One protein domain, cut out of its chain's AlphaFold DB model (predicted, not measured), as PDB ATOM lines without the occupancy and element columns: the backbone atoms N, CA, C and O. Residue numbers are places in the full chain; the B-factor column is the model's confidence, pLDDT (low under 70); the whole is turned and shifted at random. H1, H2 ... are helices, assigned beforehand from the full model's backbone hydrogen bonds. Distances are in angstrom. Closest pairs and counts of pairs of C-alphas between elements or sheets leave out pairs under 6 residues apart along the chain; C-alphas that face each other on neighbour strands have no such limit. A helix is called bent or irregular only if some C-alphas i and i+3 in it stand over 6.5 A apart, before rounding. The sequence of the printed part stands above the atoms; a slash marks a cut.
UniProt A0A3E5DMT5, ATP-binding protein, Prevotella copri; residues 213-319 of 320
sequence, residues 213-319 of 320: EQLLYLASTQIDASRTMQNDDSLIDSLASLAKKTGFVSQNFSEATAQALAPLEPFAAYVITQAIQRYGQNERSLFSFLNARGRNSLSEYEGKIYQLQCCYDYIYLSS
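Overview. This is residues 213 to 319 of the 320 residues of the protein "ATP-binding protein" of Prevotella copri (UniProt A0A3E5DMT5). The domain is a rounded cluster of crossed helices built round H5, with H1 packed on one side of H5, H7 on the other, and H6 folding back from its far end as a hairpin. H3 meets the beginning of H5, H4 packs on both H1 and H3, and the short H2 lies farthest from the mean of the C-alphas. The printed part has 107 residues, with seven named helices, H1 to H7 in chain order, and no named strand; the class is all helix. It is compact, with a radius of gyration of the C-alphas of 12.7 A and spans of 34 by 31 by 23 A.

Arrangement. H5, residues 266 to 278, is the hub and touches four helices. With residues 266 to 267 alone it touches H3, residues 233 to 245, at a steep tilt of 59 degrees, the closest C-alphas being those of Ala 240 and Pro 266, 5.6 A apart. With residues 267 to 272 alone it touches H7, residues 308 to 318, at a steep tilt of 42 degrees; the closest C-alphas, of Ala 268 and Leu 308, are 4.4 A apart. With residues 272 to 276 alone it touches H6, residues 283 to 291, as a helical hairpin at a steep tilt of 44 degrees, closest at the C-alphas of Thr 273 and Leu 286, 6.4 A apart. With residues 269 to 273 alone it touches H1, residues 213 to 220, at 72 degrees, only just about perpendicular; the closest C-alphas, of Leu 216 and Ala 269, are 7.3 A apart. H4, residues 255 to 261, touches H1 at the C-alphas of Ser 220 and Leu 261, 5.1 A apart, and H3 at those of Asp 237 and Glu 255, 6.3 A apart. H2, residues 225 to 230, only just touches H4, with 3 pairs of C-alphas within 8 A, the closest being Thr 228 and Ala 260 at 7.0 A. H3 and H7 are apart. In H1, H3, H4, H5, H6 and H7 every O i to N i+4 pair is within hydrogen-bond range; in H2 0 of 2 are, and 0 of 3 O i to N i+3 pairs.

Along the chain. H5 is 18.2 A long, from C-alpha 266 at (-74.488, -28.371, 66.789), and H3 is 18.1 A. H7 measures 15.4 A and ends with C-alpha 318 at (-55.658, -30.831, 78.126). H6 measures 12.2 A, H2 10.9 A, H1 10.2 A and H4 9.8 A. H1 begins with C-alpha 213 at (-76.482, -38.226, 65.806). H2 is irregular, but only just: C-alphas 227 and 230 are 6.8 A apart.

Size, cuts and confidence. The two C-alphas farthest apart, of Lys 245 and Gly 294, are 34.5 A apart. The printed part has no cut. The link from H6 to H7, residues 292 to 307, is long. The mean pLDDT of the printed part is 83.4, with residues 224 to 231, 279 to 284 and 318 to 319 under 70.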
ATOM      1  N   GLU A 213     -75.196 -38.677  65.277       84.06
ATOM      2  CA  GLU A 213     -76.482 -38.226  65.806       84.06
ATOM      3  C   GLU A 213     -76.968 -39.104  66.964       84.06
ATOM      4  O   GLU A 213     -77.529 -38.587  67.928       84.06
ATOM      5  N   GLN A 214     -76.716 -40.415  66.906       79.00
ATOM      6  CA  GLN A 214     -77.082 -41.343  67.974       79.00
ATOM      7  C   GLN A 214     -76.186 -41.150  69.199       79.00
ATOM      8  O   GLN A 214     -76.681 -41.131  70.325       79.00
ATOM      9  N   LEU A 215     -74.880 -40.965  68.992       82.94
ATOM     10  CA  LEU A 215     -73.947 -40.650  70.077       82.94
ATOM     11  C   LEU A 215     -74.297 -39.323  70.746       82.94
ATOM     12  O   LEU A 215     -74.293 -39.232  71.970       82.94
ATOM     13  N   LEU A 216     -74.650 -38.319  69.945       88.12
ATOM     14  CA  LEU A 216     -75.106 -37.017  70.410       88.12
ATOM     15  C   LEU A 216     -76.437 -37.104  71.161       88.12
ATOM     16  O   LEU A 216     -76.589 -36.458  72.193       88.12
ATOM     17  N   TYR A 217     -77.373 -37.938  70.709       86.25
ATOM     18  CA  TYR A 217     -78.607 -38.215  71.444       86.25
ATOM     19  C   TYR A 217     -78.326 -38.881  72.796       86.25
ATOM     20  O   TYR A 217     -78.808 -38.420  73.827       86.25
ATOM     21  N   LEU A 218     -77.501 -39.931  72.831       79.62
ATOM     22  CA  LEU A 218     -77.123 -40.590  74.086       79.62
ATOM     23  C   LEU A 218     -76.417 -39.615  75.036       79.62
ATOM     24  O   LEU A 218     -76.745 -39.569  76.221       79.62
ATOM     25  N   ALA A 219     -75.506 -38.799  74.510       83.00
ATOM     26  CA  ALA A 219     -74.852 -37.716  75.232       83.00
ATOM     27  C   ALA A 219     -75.857 -36.721  75.826       83.00
ATOM     28  O   ALA A 219     -75.760 -36.390  77.007       83.00
ATOM     29  N   SER A 220     -76.853 -36.295  75.046       86.31
ATOM     30  CA  SER A 220     -77.853 -35.325  75.493       86.31
ATOM     31  C   SER A 220     -78.728 -35.860  76.629       86.31
ATOM     32  O   SER A 220     -79.192 -35.084  77.453       86.31
ATOM     33  N   THR A 221     -78.918 -37.183  76.739       80.75
ATOM     34  CA  THR A 221     -79.637 -37.786  77.884       80.75
ATOM     35  C   THR A 221     -78.873 -37.731  79.212       80.75
ATOM     36  O   THR A 221     -79.449 -38.042  80.255       80.75
ATOM     37  N   GLN A 222     -77.582 -37.391  79.186       72.75
ATOM     38  CA  GLN A 222     -76.695 -37.410  80.354       72.75
ATOM     39  C   GLN A 222     -76.283 -36.014  80.833       72.75
ATOM     40  O   GLN A 222     -75.713 -35.893  81.916       72.75
ATOM     41  N   ILE A 223     -76.526 -34.972  80.036       74.12
ATOM     42  CA  ILE A 223     -76.245 -33.594  80.438       74.12
ATOM     43  C   ILE A 223     -77.268 -33.182  81.497       74.12
ATOM     44  O   ILE A 223     -78.462 -33.453  81.378       74.12
ATOM     45  N   ASP A 224     -76.779 -32.555  82.564       67.00
ATOM     46  CA  ASP A 224     -77.616 -32.096  83.665       67.00
ATOM     47  C   ASP A 224     -78.616 -31.041  83.161       67.00
ATOM     48  O   ASP A 224     -78.221 -29.982  82.669       67.00
ATOM     49  N   ALA A 225     -79.914 -31.329  83.299       60.44
ATOM     50  CA  ALA A 225     -81.008 -30.463  82.857       60.44
ATOM     51  C   ALA A 225     -81.018 -29.088  83.550       60.44
ATOM     52  O   ALA A 225     -81.707 -28.178  83.104       60.44
ATOM     53  N   SER A 226     -80.256 -28.901  84.632       57.59
ATOM     54  CA  SER A 226     -80.060 -27.581  85.242       57.59
ATOM     55  C   SER A 226     -79.184 -26.637  84.399       57.59
ATOM     56  O   SER A 226     -79.263 -25.421  84.573       57.59
ATOM     57  N   ARG A 227     -78.390 -27.161  83.449       62.16
ATOM     58  CA  ARG A 227     -77.520 -26.366  82.559       62.16
ATOM     59  C   ARG A 227     -78.258 -25.688  81.410       62.16
ATOM     60  O   ARG A 227     -77.741 -24.727  80.852       62.16
ATOM     61  N   THR A 228     -79.459 -26.146  81.059       57.62
ATOM     62  CA  THR A 228     -80.225 -25.568  79.945       57.62
ATOM     63  C   THR A 228     -80.850 -24.211  80.269       57.62
ATOM     64  O   THR A 228     -81.250 -23.494  79.362       57.62
ATOM     65  N   MET A 229     -80.879 -23.794  81.540       57.00
ATOM     66  CA  MET A 229     -81.595 -22.585  81.969       57.00
ATOM     67  C   MET A 229     -80.943 -21.243  81.571       57.00
ATOM     68  O   MET A 229     -81.566 -20.203  81.777       57.00
ATOM     69  N   GLN A 230     -79.722 -21.225  81.015       63.00
ATOM     70  CA  GLN A 230     -79.020 -19.987  80.608       63.00
ATOM     71  C   GLN A 230     -78.704 -19.892  79.103       63.00
ATOM     72  O   GLN A 230     -78.011 -18.964  78.673       63.00
ATOM     73  N   ASN A 231     -79.210 -20.824  78.294       68.62
ATOM     74  CA  ASN A 231     -78.861 -20.922  76.880       68.62
ATOM     75  C   ASN A 231     -79.749 -20.041  75.988       68.62
ATOM     76  O   ASN A 231     -80.839 -19.617  76.372       68.62
ATOM     77  N   ASP A 232     -79.259 -19.740  74.784       80.94
ATOM     78  CA  ASP A 232     -80.041 -19.078  73.738       80.94
ATOM     79  C   ASP A 232     -80.652 -20.140  72.814       80.94
ATOM     80  O   ASP A 232     -80.089 -20.472  71.768       80.94
ATOM     81  N   ASP A 233     -81.787 -20.706  73.232       84.06
ATOM     82  CA  ASP A 233     -82.470 -21.790  72.510       84.06
ATOM     83  C   ASP A 233     -82.759 -21.412  71.048       84.06
ATOM     84  O   ASP A 233     -82.559 -22.216  70.138       84.06
ATOM     85  N   SER A 234     -83.123 -20.147  70.800       88.31
ATOM     86  CA  SER A 234     -83.415 -19.639  69.454       88.31
ATOM     87  C   SER A 234     -82.199 -19.696  68.525       88.31
ATOM     88  O   SER A 234     -82.309 -19.991  67.327       88.31
ATOM     89  N   LEU A 235     -81.017 -19.445  69.086       90.31
ATOM     90  CA  LEU A 235     -79.761 -19.506  68.365       90.31
ATOM     91  C   LEU A 235     -79.315 -20.952  68.141       90.31
ATOM     92  O   LEU A 235     -78.858 -21.270  67.043       90.31
ATOM     93  N   ILE A 236     -79.498 -21.842  69.121       92.06
ATOM     94  CA  ILE A 236     -79.217 -23.279  68.968       92.06
ATOM     95  C   ILE A 236     -80.089 -23.892  67.864       92.06
ATOM     96  O   ILE A 236     -79.559 -24.580  66.990       92.06
ATOM     97  N   ASP A 237     -81.384 -23.575  67.831       92.06
ATOM     98  CA  ASP A 237     -82.308 -24.040  66.789       92.06
ATOM     99  C   ASP A 237     -81.921 -23.507  65.402       92.06
ATOM    100  O   ASP A 237     -81.939 -24.239  64.403       92.06
ATOM    101  N   SER A 238     -81.508 -22.236  65.336       94.00
ATOM    102  CA  SER A 238     -81.021 -21.610  64.101       94.00
ATOM    103  C   SER A 238     -79.747 -22.286  63.587       94.00
ATOM    104  O   SER A 238     -79.630 -22.560  62.390       94.00
ATOM    105  N   LEU A 239     -78.807 -22.605  64.482       94.50
ATOM    106  CA  LEU A 239     -77.575 -23.321  64.149       94.50
ATOM    107  C   LEU A 239     -77.855 -24.770  63.735       94.50
ATOM    108  O   LEU A 239     -77.281 -25.233  62.752       94.50
ATOM    109  N   ALA A 240     -78.775 -25.469  64.408       93.69
ATOM    110  CA  ALA A 240     -79.175 -26.830  64.049       93.69
ATOM    111  C   ALA A 240     -79.822 -26.868  62.656       93.69
ATOM    112  O   ALA A 240     -79.472 -27.701  61.815       93.69
ATOM    113  N   SER A 241     -80.709 -25.911  62.375       94.25
ATOM    114  CA  SER A 241     -81.343 -25.738  61.065       94.25
ATOM    115  C   SER A 241     -80.323 -25.420  59.971       94.25
ATOM    116  O   SER A 241     -80.378 -25.992  58.879       94.25
ATOM    117  N   LEU A 242     -79.352 -24.545  60.258       95.31
ATOM    118  CA  LEU A 242     -78.264 -24.223  59.335       95.31
ATOM    119  C   LEU A 242     -77.386 -25.450  59.053       95.31
ATOM    120  O   LEU A 242     -77.059 -25.716  57.893       95.31
ATOM    121  N   ALA A 243     -77.039 -26.219  60.083       94.00
ATOM    122  CA  ALA A 243     -76.237 -27.428  59.956       94.00
ATOM    123  C   ALA A 243     -76.934 -28.486  59.081       94.00
ATOM    124  O   ALA A 243     -76.301 -29.074  58.203       94.00
ATOM    125  N   LYS A 244     -78.253 -28.677  59.243       93.69
ATOM    126  CA  LYS A 244     -79.057 -29.550  58.368       93.69
ATOM    127  C   LYS A 244     -79.114 -29.024  56.937       93.69
ATOM    128  O   LYS A 244     -78.905 -29.778  55.989       93.69
ATOM    129  N   LYS A 245     -79.394 -27.727  56.761       95.00
ATOM    130  CA  LYS A 245     -79.541 -27.092  55.439       95.00
ATOM    131  C   LYS A 245     -78.257 -27.163  54.613       95.00
ATOM    132  O   LYS A 245     -78.318 -27.311  53.398       95.00
ATOM    133  N   THR A 246     -77.105 -27.038  55.266       94.88
ATOM    134  CA  THR A 246     -75.784 -27.107  54.622       94.88
ATOM    135  C   THR A 246     -75.301 -28.539  54.386       94.88
ATOM    136  O   THR A 246     -74.284 -28.727  53.726       94.88
ATOM    137  N   GLY A 247     -76.015 -29.547  54.900       89.19
ATOM    138  CA  GLY A 247     -75.583 -30.944  54.859       89.19
ATOM    139  C   GLY A 247     -74.403 -31.246  55.786       89.19
ATOM    140  O   GLY A 247     -73.746 -32.268  55.611       89.19
ATOM    141  N   PHE A 248     -74.115 -30.364  56.752       90.69
ATOM    142  CA  PHE A 248     -73.047 -30.566  57.729       90.69
ATOM    143  C   PHE A 248     -73.388 -31.678  58.731       90.69
ATOM    144  O   PHE A 248     -72.513 -32.451  59.115       90.69
ATOM    145  N   VAL A 249     -74.662 -31.769  59.123       88.19
ATOM    146  CA  VAL A 249     -75.217 -32.874  59.923       88.19
ATOM    147  C   VAL A 249     -76.291 -33.616  59.137       88.19
ATOM    148  O   VAL A 249     -76.885 -33.067  58.203       88.19
ATOM    149  N   SER A 250     -76.580 -34.858  59.531       82.69
ATOM    150  CA  SER A 250     -77.698 -35.613  58.963       82.69
ATOM    151  C   SER A 250     -79.040 -34.921  59.214       82.69
ATOM    152  O   SER A 250     -79.261 -34.299  60.253       82.69
ATOM    153  N   GLN A 251     -79.991 -35.125  58.299       84.12
ATOM    154  CA  GLN A 251     -81.382 -34.694  58.484       84.12
ATOM    155  C   GLN A 251     -82.044 -35.347  59.710       84.12
ATOM    156  O   GLN A 251     -82.998 -34.799  60.255       84.12
ATOM    157  N   ASN A 252     -81.507 -36.479  60.179       81.62
ATOM    158  CA  ASN A 252     -81.986 -37.187  61.367       81.62
ATOM    159  C   ASN A 252     -81.530 -36.546  62.694       81.62
ATOM    160  O   ASN A 252     -81.963 -36.990  63.756       81.62
ATOM    161  N   PHE A 253     -80.659 -35.530  62.671       87.00
ATOM    162  CA  PHE A 253     -80.242 -34.833  63.888       87.00
ATOM    163  C   PHE A 253     -81.413 -34.025  64.466       87.00
ATOM    164  O   PHE A 253     -81.920 -33.109  63.823       87.00
ATOM    165  N   SER A 254     -81.895 -34.368  65.661       89.00
ATOM    166  CA  SER A 254     -83.108 -33.741  66.201       89.00
ATOM    167  C   SER A 254     -82.820 -32.377  66.844       89.00
ATOM    168  O   SER A 254     -81.796 -32.198  67.500       89.00
ATOM    169  N   GLU A 255     -83.738 -31.418  66.691       88.25
ATOM    170  CA  GLU A 255     -83.656 -30.120  67.388       88.25
ATOM    171  C   GLU A 255     -83.703 -30.302  68.908       88.25
ATOM    172  O   GLU A 255     -82.929 -29.679  69.624       88.25
ATOM    173  N   ALA A 256     -84.497 -31.258  69.400       88.69
ATOM    174  CA  ALA A 256     -84.521 -31.615  70.817       88.69
ATOM    175  C   ALA A 256     -83.148 -32.092  71.329       88.69
ATOM    176  O   ALA A 256     -82.740 -31.737  72.433       88.69
ATOM    177  N   THR A 257     -82.408 -32.866  70.525       90.25
ATOM    178  CA  THR A 257     -81.026 -33.258  70.841       90.25
ATOM    179  C   THR A 257     -80.117 -32.034  70.882       90.25
ATOM    180  O   THR A 257     -79.321 -31.915  71.805       90.25
ATOM    181  N   ALA A 258     -80.238 -31.118  69.916       91.62
ATOM    182  CA  ALA A 258     -79.443 -29.892  69.880       91.62
ATOM    183  C   ALA A 258     -79.671 -29.022  71.128       91.62
ATOM    184  O   ALA A 258     -78.709 -28.625  71.778       91.62
ATOM    185  N   GLN A 259     -80.932 -28.800  71.505       89.50
ATOM    186  CA  GLN A 259     -81.298 -28.044  72.705       89.50
ATOM    187  C   GLN A 259     -80.785 -28.716  73.984       89.50
ATOM    188  O   GLN A 259     -80.212 -28.059  74.849       89.50
ATOM    189  N   ALA A 260     -80.917 -30.039  74.090       88.88
ATOM    190  CA  ALA A 260     -80.438 -30.791  75.250       88.88
ATOM    191  C   ALA A 260     -78.900 -30.846  75.365       88.88
ATOM    192  O   ALA A 260     -78.380 -31.126  76.444       88.88
ATOM    193  N   LEU A 261     -78.164 -30.588  74.279       90.06
ATOM    194  CA  LEU A 261     -76.701 -30.485  74.289       90.06
ATOM    195  C   LEU A 261     -76.191 -29.096  74.687       90.06
ATOM    196  O   LEU A 261     -75.009 -28.954  75.009       90.06
ATOM    197  N   ALA A 262     -77.052 -28.079  74.685       89.38
ATOM    198  CA  ALA A 262     -76.651 -26.708  74.956       89.38
ATOM    199  C   ALA A 262     -75.989 -26.571  76.357       89.38
ATOM    200  O   ALA A 262     -76.437 -27.200  77.321       89.38
ATOM    201  N   PRO A 263     -74.907 -25.772  76.497       89.69
ATOM    202  CA  PRO A 263     -74.435 -24.759  75.547       89.69
ATOM    203  C   PRO A 263     -73.590 -25.291  74.375       89.69
ATOM    204  O   PRO A 263     -73.179 -24.487  73.541       89.69
ATOM    205  N   LEU A 264     -73.313 -26.599  74.269       92.06
ATOM    206  CA  LEU A 264     -72.575 -27.168  73.133       92.06
ATOM    207  C   LEU A 264     -73.384 -27.039  71.841       92.06
ATOM    208  O   LEU A 264     -74.413 -27.691  71.670       92.06
ATOM    209  N   GLU A 265     -72.908 -26.201  70.922       93.06
ATOM    210  CA  GLU A 265     -73.635 -25.932  69.681       93.06
ATOM    211  C   GLU A 265     -73.478 -27.062  68.642       93.06
ATOM    212  O   GLU A 265     -72.491 -27.805  68.685       93.06
ATOM    213  N   PRO A 266     -74.436 -27.229  67.707       94.25
ATOM    214  CA  PRO A 266     -74.488 -28.371  66.789       94.25
ATOM    215  C   PRO A 266     -73.220 -28.657  65.975       94.25
ATOM    216  O   PRO A 266     -72.851 -29.823  65.831       94.25
ATOM    217  N   PHE A 267     -72.537 -27.639  65.443       95.19
ATOM    218  CA  PHE A 267     -71.305 -27.825  64.672       95.19
ATOM    219  C   PHE A 267     -70.176 -28.326  65.577       95.19
ATOM    220  O   PHE A 267     -69.545 -29.337  65.265       95.19
ATOM    221  N   ALA A 268     -69.960 -27.680  66.723       94.75
ATOM    222  CA  ALA A 268     -69.009 -28.099  67.745       94.75
ATOM    223  C   ALA A 268     -69.278 -29.531  68.218       94.75
ATOM    224  O   ALA A 268     -68.346 -30.335  68.249       94.75
ATOM    225  N   ALA A 269     -70.539 -29.860  68.521       93.00
ATOM    226  CA  ALA A 269     -70.979 -31.187  68.944       93.00
ATOM    227  C   ALA A 269     -70.644 -32.260  67.900       93.00
ATOM    228  O   ALA A 269     -70.103 -33.322  68.223       93.00
ATOM    229  N   TYR A 270     -70.928 -31.975  66.631       92.44
ATOM    230  CA  TYR A 270     -70.676 -32.911  65.545       92.44
ATOM    231  C   TYR A 270     -69.179 -33.106  65.297       92.44
ATOM    232  O   TYR A 270     -68.709 -34.240  65.196       92.44
ATOM    233  N   VAL A 271     -68.405 -32.015  65.259       92.06
ATOM    234  CA  VAL A 271     -66.955 -32.062  65.021       92.06
ATOM    235  C   VAL A 271     -66.226 -32.772  66.155       92.06
ATOM    236  O   VAL A 271     -65.392 -33.634  65.875       92.06
ATOM    237  N   ILE A 272     -66.538 -32.464  67.421       89.81
ATOM    238  CA  ILE A 272     -65.876 -33.122  68.556       89.81
ATOM    239  C   ILE A 272     -66.190 -34.619  68.573       89.81
ATOM    240  O   ILE A 272     -65.291 -35.436  68.757       89.81
ATOM    241  N   THR A 273     -67.440 -34.991  68.286       88.44
ATOM    242  CA  THR A 273     -67.850 -36.398  68.233       88.44
ATOM    243  C   THR A 273     -67.156 -37.134  67.088       88.44
ATOM    244  O   THR A 273     -66.632 -38.226  67.300       88.44
ATOM    245  N   GLN A 274     -67.058 -36.520  65.902       85.75
ATOM    246  CA  GLN A 274     -66.295 -37.081  64.782       85.75
ATOM    247  C   GLN A 274     -64.811 -37.247  65.098       85.75
ATOM    248  O   GLN A 274     -64.224 -38.283  64.779       85.75
ATOM    249  N   ALA A 275     -64.195 -36.240  65.720       85.12
ATOM    250  CA  ALA A 275     -62.799 -36.310  66.121       85.12
ATOM    251  C   ALA A 275     -62.583 -37.495  67.076       85.12
ATOM    252  O   ALA A 275     -61.730 -38.341  66.818       85.12
ATOM    253  N   ILE A 276     -63.418 -37.619  68.110       81.75
ATOM    254  CA  ILE A 276     -63.370 -38.721  69.080       81.75
ATOM    255  C   ILE A 276     -63.497 -40.086  68.381       81.75
ATOM    256  O   ILE A 276     -62.653 -40.960  68.599       81.75
ATOM    257  N   GLN A 277     -64.470 -40.247  67.475       76.12
ATOM    258  CA  GLN A 277     -64.643 -41.482  66.701       76.12
ATOM    259  C   GLN A 277     -63.409 -41.829  65.857       76.12
ATOM    260  O   GLN A 277     -62.988 -42.988  65.806       76.12
ATOM    261  N   ARG A 278     -62.802 -40.832  65.202       71.88
ATOM    262  CA  ARG A 278     -61.646 -41.027  64.315       71.88
ATOM    263  C   ARG A 278     -60.399 -41.503  65.057       71.88
ATOM    264  O   ARG A 278     -59.631 -42.282  64.497       71.88
ATOM    265  N   TYR A 279     -60.209 -41.084  66.306       68.38
ATOM    266  CA  TYR A 279     -59.083 -41.517  67.144       68.38
ATOM    267  C   TYR A 279     -59.356 -42.824  67.912       68.38
ATOM    268  O   TYR A 279     -58.641 -43.149  68.859       68.38
ATOM    269  N   GLY A 280     -60.362 -43.605  67.490       55.75
ATOM    270  CA  GLY A 280     -60.662 -44.927  68.049       55.75
ATOM    271  C   GLY A 280     -61.200 -44.879  69.478       55.75
ATOM    272  O   GLY A 280     -61.182 -45.891  70.179       55.75
ATOM    273  N   GLN A 281     -61.650 -43.705  69.913       58.69
ATOM    274  CA  GLN A 281     -62.239 -43.497  71.218       58.69
ATOM    275  C   GLN A 281     -63.771 -43.559  71.105       58.69
ATOM    276  O   GLN A 281     -64.370 -42.977  70.205       58.69
ATOM    277  N   ASN A 282     -64.413 -44.322  71.992       65.31
ATOM    278  CA  ASN A 282     -65.856 -44.598  71.918       65.31
ATOM    279  C   ASN A 282     -66.690 -43.530  72.642       65.31
ATOM    280  O   ASN A 282     -66.172 -42.520  73.116       65.31
ATOM    281  N   GLU A 283     -67.973 -43.844  72.850       65.81
ATOM    282  CA  GLU A 283     -68.916 -43.207  73.782       65.81
ATOM    283  C   GLU A 283     -68.274 -42.710  75.087       65.81
ATOM    284  O   GLU A 283     -68.590 -41.618  75.549       65.81
ATOM    285  N   ARG A 284     -67.329 -43.468  75.664       68.50
ATOM    286  CA  ARG A 284     -66.626 -43.088  76.903       68.50
ATOM    287  C   ARG A 284     -65.880 -41.765  76.802       68.50
ATOM    288  O   ARG A 284     -65.860 -41.021  77.777       68.50
ATOM    289  N   SER A 285     -65.265 -41.468  75.668       80.38
ATOM    290  CA  SER A 285     -64.489 -40.238  75.513       80.38
ATOM    291  C   SER A 285     -65.368 -39.046  75.209       80.38
ATOM    292  O   SER A 285     -65.105 -37.966  75.726       80.38
ATOM    293  N   LEU A 286     -66.464 -39.258  74.474       83.00
ATOM    294  CA  LEU A 286     -67.507 -38.244  74.350       83.00
ATOM    295  C   LEU A 286     -68.093 -37.928  75.729       83.00
ATOM    296  O   LEU A 286     -68.158 -36.773  76.124       83.00
ATOM    297  N   PHE A 287     -68.409 -38.953  76.519       79.12
ATOM    298  CA  PHE A 287     -68.893 -38.773  77.884       79.12
ATOM    299  C   PHE A 287     -67.862 -38.096  78.797       79.12
ATOM    300  O   PHE A 287     -68.223 -37.245  79.609       79.12
ATOM    301  N   SER A 288     -66.583 -38.451  78.656       81.88
ATOM    302  CA  SER A 288     -65.491 -37.830  79.413       81.88
ATOM    303  C   SER A 288     -65.347 -36.357  79.055       81.88
ATOM    304  O   SER A 288     -65.207 -35.550  79.959       81.88
ATOM    305  N   PHE A 289     -65.455 -35.990  77.776       86.56
ATOM    306  CA  PHE A 289     -65.476 -34.595  77.332       86.56
ATOM    307  C   PHE A 289     -66.643 -33.813  77.956       86.56
ATOM    308  O   PHE A 289     -66.433 -32.747  78.530       86.56
ATOM    309  N   LEU A 290     -67.861 -34.363  77.914       83.94
ATOM    310  CA  LEU A 290     -69.068 -33.690  78.420       83.94
ATOM    311  C   LEU A 290     -69.051 -33.460  79.940       83.94
ATOM    312  O   LEU A 290     -69.657 -32.508  80.440       83.94
ATOM    313  N   ASN A 291     -68.367 -34.340  80.675       81.50
ATOM    314  CA  ASN A 291     -68.269 -34.299  82.135       81.50
ATOM    315  C   ASN A 291     -66.898 -33.846  82.650       81.50
ATOM    316  O   ASN A 291     -66.687 -33.826  83.865       81.50
ATOM    317  N   ALA A 292     -65.971 -33.498  81.757       84.69
ATOM    318  CA  ALA A 292     -64.661 -32.994  82.133       84.69
ATOM    319  C   ALA A 292     -64.822 -31.726  82.962       84.69
ATOM    320  O   ALA A 292     -65.662 -30.890  82.642       84.69
ATOM    321  N   ARG A 293     -64.010 -31.590  84.008       83.94
ATOM    322  CA  ARG A 293     -63.941 -30.406  84.872       83.94
ATOM    323  C   ARG A 293     -62.642 -29.654  84.632       83.94
ATOM    324  O   ARG A 293     -61.668 -30.245  84.163       83.94
ATOM    325  N   GLY A 294     -62.618 -28.381  84.997       83.31
ATOM    326  CA  GLY A 294     -61.470 -27.504  84.844       83.31
ATOM    327  C   GLY A 294     -61.625 -26.474  83.730       83.31
ATOM    328  O   GLY A 294     -62.651 -26.362  83.051       83.31
ATOM    329  N   ARG A 295     -60.552 -25.701  83.548       81.31
ATOM    330  CA  ARG A 295     -60.517 -24.543  82.652       81.31
ATOM    331  C   ARG A 295     -60.910 -24.932  81.227       81.31
ATOM    332  O   ARG A 295     -60.377 -25.891  80.676       81.31
ATOM    333  N   ASN A 296     -61.806 -24.144  80.634       84.44
ATOM    334  CA  ASN A 296     -62.350 -24.348  79.290       84.44
ATOM    335  C   ASN A 296     -63.105 -25.671  79.107       84.44
ATOM    336  O   ASN A 296     -63.353 -26.054  77.974       84.44
ATOM    337  N   SER A 297     -63.467 -26.387  80.172       88.44
ATOM    338  CA  SER A 297     -64.339 -27.552  80.041       88.44
ATOM    339  C   SER A 297     -65.776 -27.134  79.740       88.44
ATOM    340  O   SER A 297     -66.229 -26.074  80.174       88.44
ATOM    341  N   LEU A 298     -66.524 -27.990  79.038       87.00
ATOM    342  CA  LEU A 298     -67.951 -27.758  78.799       87.00
ATOM    343  C   LEU A 298     -68.742 -27.687  80.117       87.00
ATOM    344  O   LEU A 298     -69.726 -26.959  80.204       87.00
ATOM    345  N   SER A 299     -68.329 -28.445  81.140       83.88
ATOM    346  CA  SER A 299     -69.084 -28.556  82.392       83.88
ATOM    347  C   SER A 299     -69.024 -27.317  83.285       83.88
ATOM    348  O   SER A 299     -69.951 -27.100  84.064       83.88
ATOM    349  N   GLU A 300     -67.963 -26.522  83.153       84.94
ATOM    350  CA  GLU A 300     -67.711 -25.287  83.906       84.94
ATOM    351  C   GLU A 300     -67.781 -24.049  82.994       84.94
ATOM    352  O   GLU A 300     -67.283 -22.980  83.339       84.94
ATOM    353  N   TYR A 301     -68.372 -24.186  81.804       86.69
ATOM    354  CA  TYR A 301     -68.526 -23.074  80.878       86.69
ATOM    355  C   TYR A 301     -69.664 -22.144  81.310       86.69
ATOM    356  O   TYR A 301     -70.812 -22.564  81.418       86.69
ATOM    357  N   GLU A 302     -69.347 -20.865  81.509       83.00
ATOM    358  CA  GLU A 302     -70.303 -19.834  81.950       83.00
ATOM    359  C   GLU A 302     -70.898 -19.015  80.787       83.00
ATOM    360  O   GLU A 302     -71.720 -18.121  80.992       83.00
ATOM    361  N   GLY A 303     -70.466 -19.273  79.548       83.56
ATOM    362  CA  GLY A 303     -70.984 -18.589  78.363       83.56
ATOM    363  C   GLY A 303     -72.266 -19.224  77.814       83.56
ATOM    364  O   GLY A 303     -72.591 -20.373  78.095       83.56
ATOM    365  N   LYS A 304     -72.966 -18.491  76.939       84.44
ATOM    366  CA  LYS A 304     -74.232 -18.948  76.327       84.44
ATOM    367  C   LYS A 304     -74.067 -20.011  75.236       84.44
ATOM    368  O   LYS A 304     -75.015 -20.720  74.925       84.44
ATOM    369  N   ILE A 305     -72.896 -20.059  74.595       89.44
ATOM    370  CA  ILE A 305     -72.620 -20.943  73.455       89.44
ATOM    371  C   ILE A 305     -71.190 -21.443  73.543       89.44
ATOM    372  O   ILE A 305     -70.254 -20.642  73.545       89.44
ATOM    373  N   TYR A 306     -71.027 -22.754  73.568       91.25
ATOM    374  CA  TYR A 306     -69.749 -23.438  73.532       91.25
ATOM    375  C   TYR A 306     -69.458 -23.850  72.086       91.25
ATOM    376  O   TYR A 306     -69.992 -24.839  71.585       91.25
ATOM    377  N   GLN A 307     -68.654 -23.034  71.404       92.81
ATOM    378  CA  GLN A 307     -68.381 -23.144  69.968       92.81
ATOM    379  C   GLN A 307     -67.164 -24.029  69.680       92.81
ATOM    380  O   GLN A 307     -66.412 -24.409  70.578       92.81
ATOM    381  N   LEU A 308     -66.914 -24.300  68.397       91.44
ATOM    382  CA  LEU A 308     -65.790 -25.129  67.960       91.44
ATOM    383  C   LEU A 308     -64.422 -24.638  68.474       91.44
ATOM    384  O   LEU A 308     -63.569 -25.460  68.806       91.44
ATOM    385  N   GLN A 309     -64.217 -23.322  68.589       92.69
ATOM    386  CA  GLN A 309     -62.994 -22.768  69.182       92.69
ATOM    387  C   GLN A 309     -62.815 -23.225  70.637       92.69
ATOM    388  O   GLN A 309     -61.722 -23.633  71.014       92.69
ATOM    389  N   CYS A 310     -63.886 -23.252  71.433       91.75
ATOM    390  CA  CYS A 310     -63.836 -23.739  72.810       91.75
ATOM    391  C   CYS A 310     -63.493 -25.240  72.858       91.75
ATOM    392  O   CYS A 310     -62.712 -25.666  73.707       91.75
ATOM    393  N   CYS A 311     -64.014 -26.050  71.923       90.31
ATOM    394  CA  CYS A 311     -63.607 -27.457  71.783       90.31
ATOM    395  C   CYS A 311     -62.107 -27.589  71.490       90.31
ATOM    396  O   CYS A 311     -61.438 -28.433  72.085       90.31
ATOM    397  N   TYR A 312     -61.582 -26.764  70.579       89.88
ATOM    398  CA  TYR A 312     -60.162 -26.750  70.238       89.88
ATOM    399  C   TYR A 312     -59.299 -26.362  71.443       89.88
ATOM    400  O   TYR A 312     -58.373 -27.098  71.783       89.88
ATOM    401  N   ASP A 313     -59.637 -25.262  72.121       89.56
ATOM    402  CA  ASP A 313     -58.901 -24.765  73.285       89.56
ATOM    403  C   ASP A 313     -58.885 -25.798  74.419       89.56
ATOM    404  O   ASP A 313     -57.843 -26.022  75.036       89.56
ATOM    405  N   TYR A 314     -60.011 -26.479  74.659       87.25
ATOM    406  CA  TYR A 314     -60.091 -27.588  75.608       87.25
ATOM    407  C   TYR A 314     -59.119 -28.721  75.251       87.25
ATOM    408  O   TYR A 314     -58.335 -29.143  76.100       87.25
ATOM    409  N   ILE A 315     -59.137 -29.215  74.006       83.31
ATOM    410  CA  ILE A 315     -58.260 -30.320  73.577       83.31
ATOM    411  C   ILE A 315     -56.786 -29.908  73.653       83.31
ATOM    412  O   ILE A 315     -55.955 -30.670  74.150       83.31
ATOM    413  N   TYR A 316     -56.453 -28.711  73.170       84.31
ATOM    414  CA  TYR A 316     -55.077 -28.228  73.131       84.31
ATOM    415  C   TYR A 316     -54.481 -28.103  74.539       84.31
ATOM    416  O   TYR A 316     -53.371 -28.566  74.783       84.31
ATOM    417  N   LEU A 317     -55.242 -27.538  75.480       78.19
ATOM    418  CA  LEU A 317     -54.778 -27.292  76.848       78.19
ATOM    419  C   LEU A 317     -54.848 -28.521  77.763       78.19
ATOM    420  O   LEU A 317     -54.197 -28.527  78.800       78.19
ATOM    421  N   SER A 318     -55.617 -29.549  77.402       66.81
ATOM    422  CA  SER A 318     -55.658 -30.831  78.126       66.81
ATOM    423  C   SER A 318     -54.585 -31.828  77.673       66.81
ATOM    424  O   SER A 318     -54.398 -32.857  78.319       66.81
ATOM    425  N   SER A 319     -53.883 -31.531  76.574       58.00
ATOM    426  CA  SER A 319     -52.831 -32.380  75.993       58.00
ATOM    427  C   SER A 319     -51.404 -31.945  76.365       58.00
ATOM    428  O   SER A 319     -50.448 -32.555  75.880       58.00
TER     429      SER A 319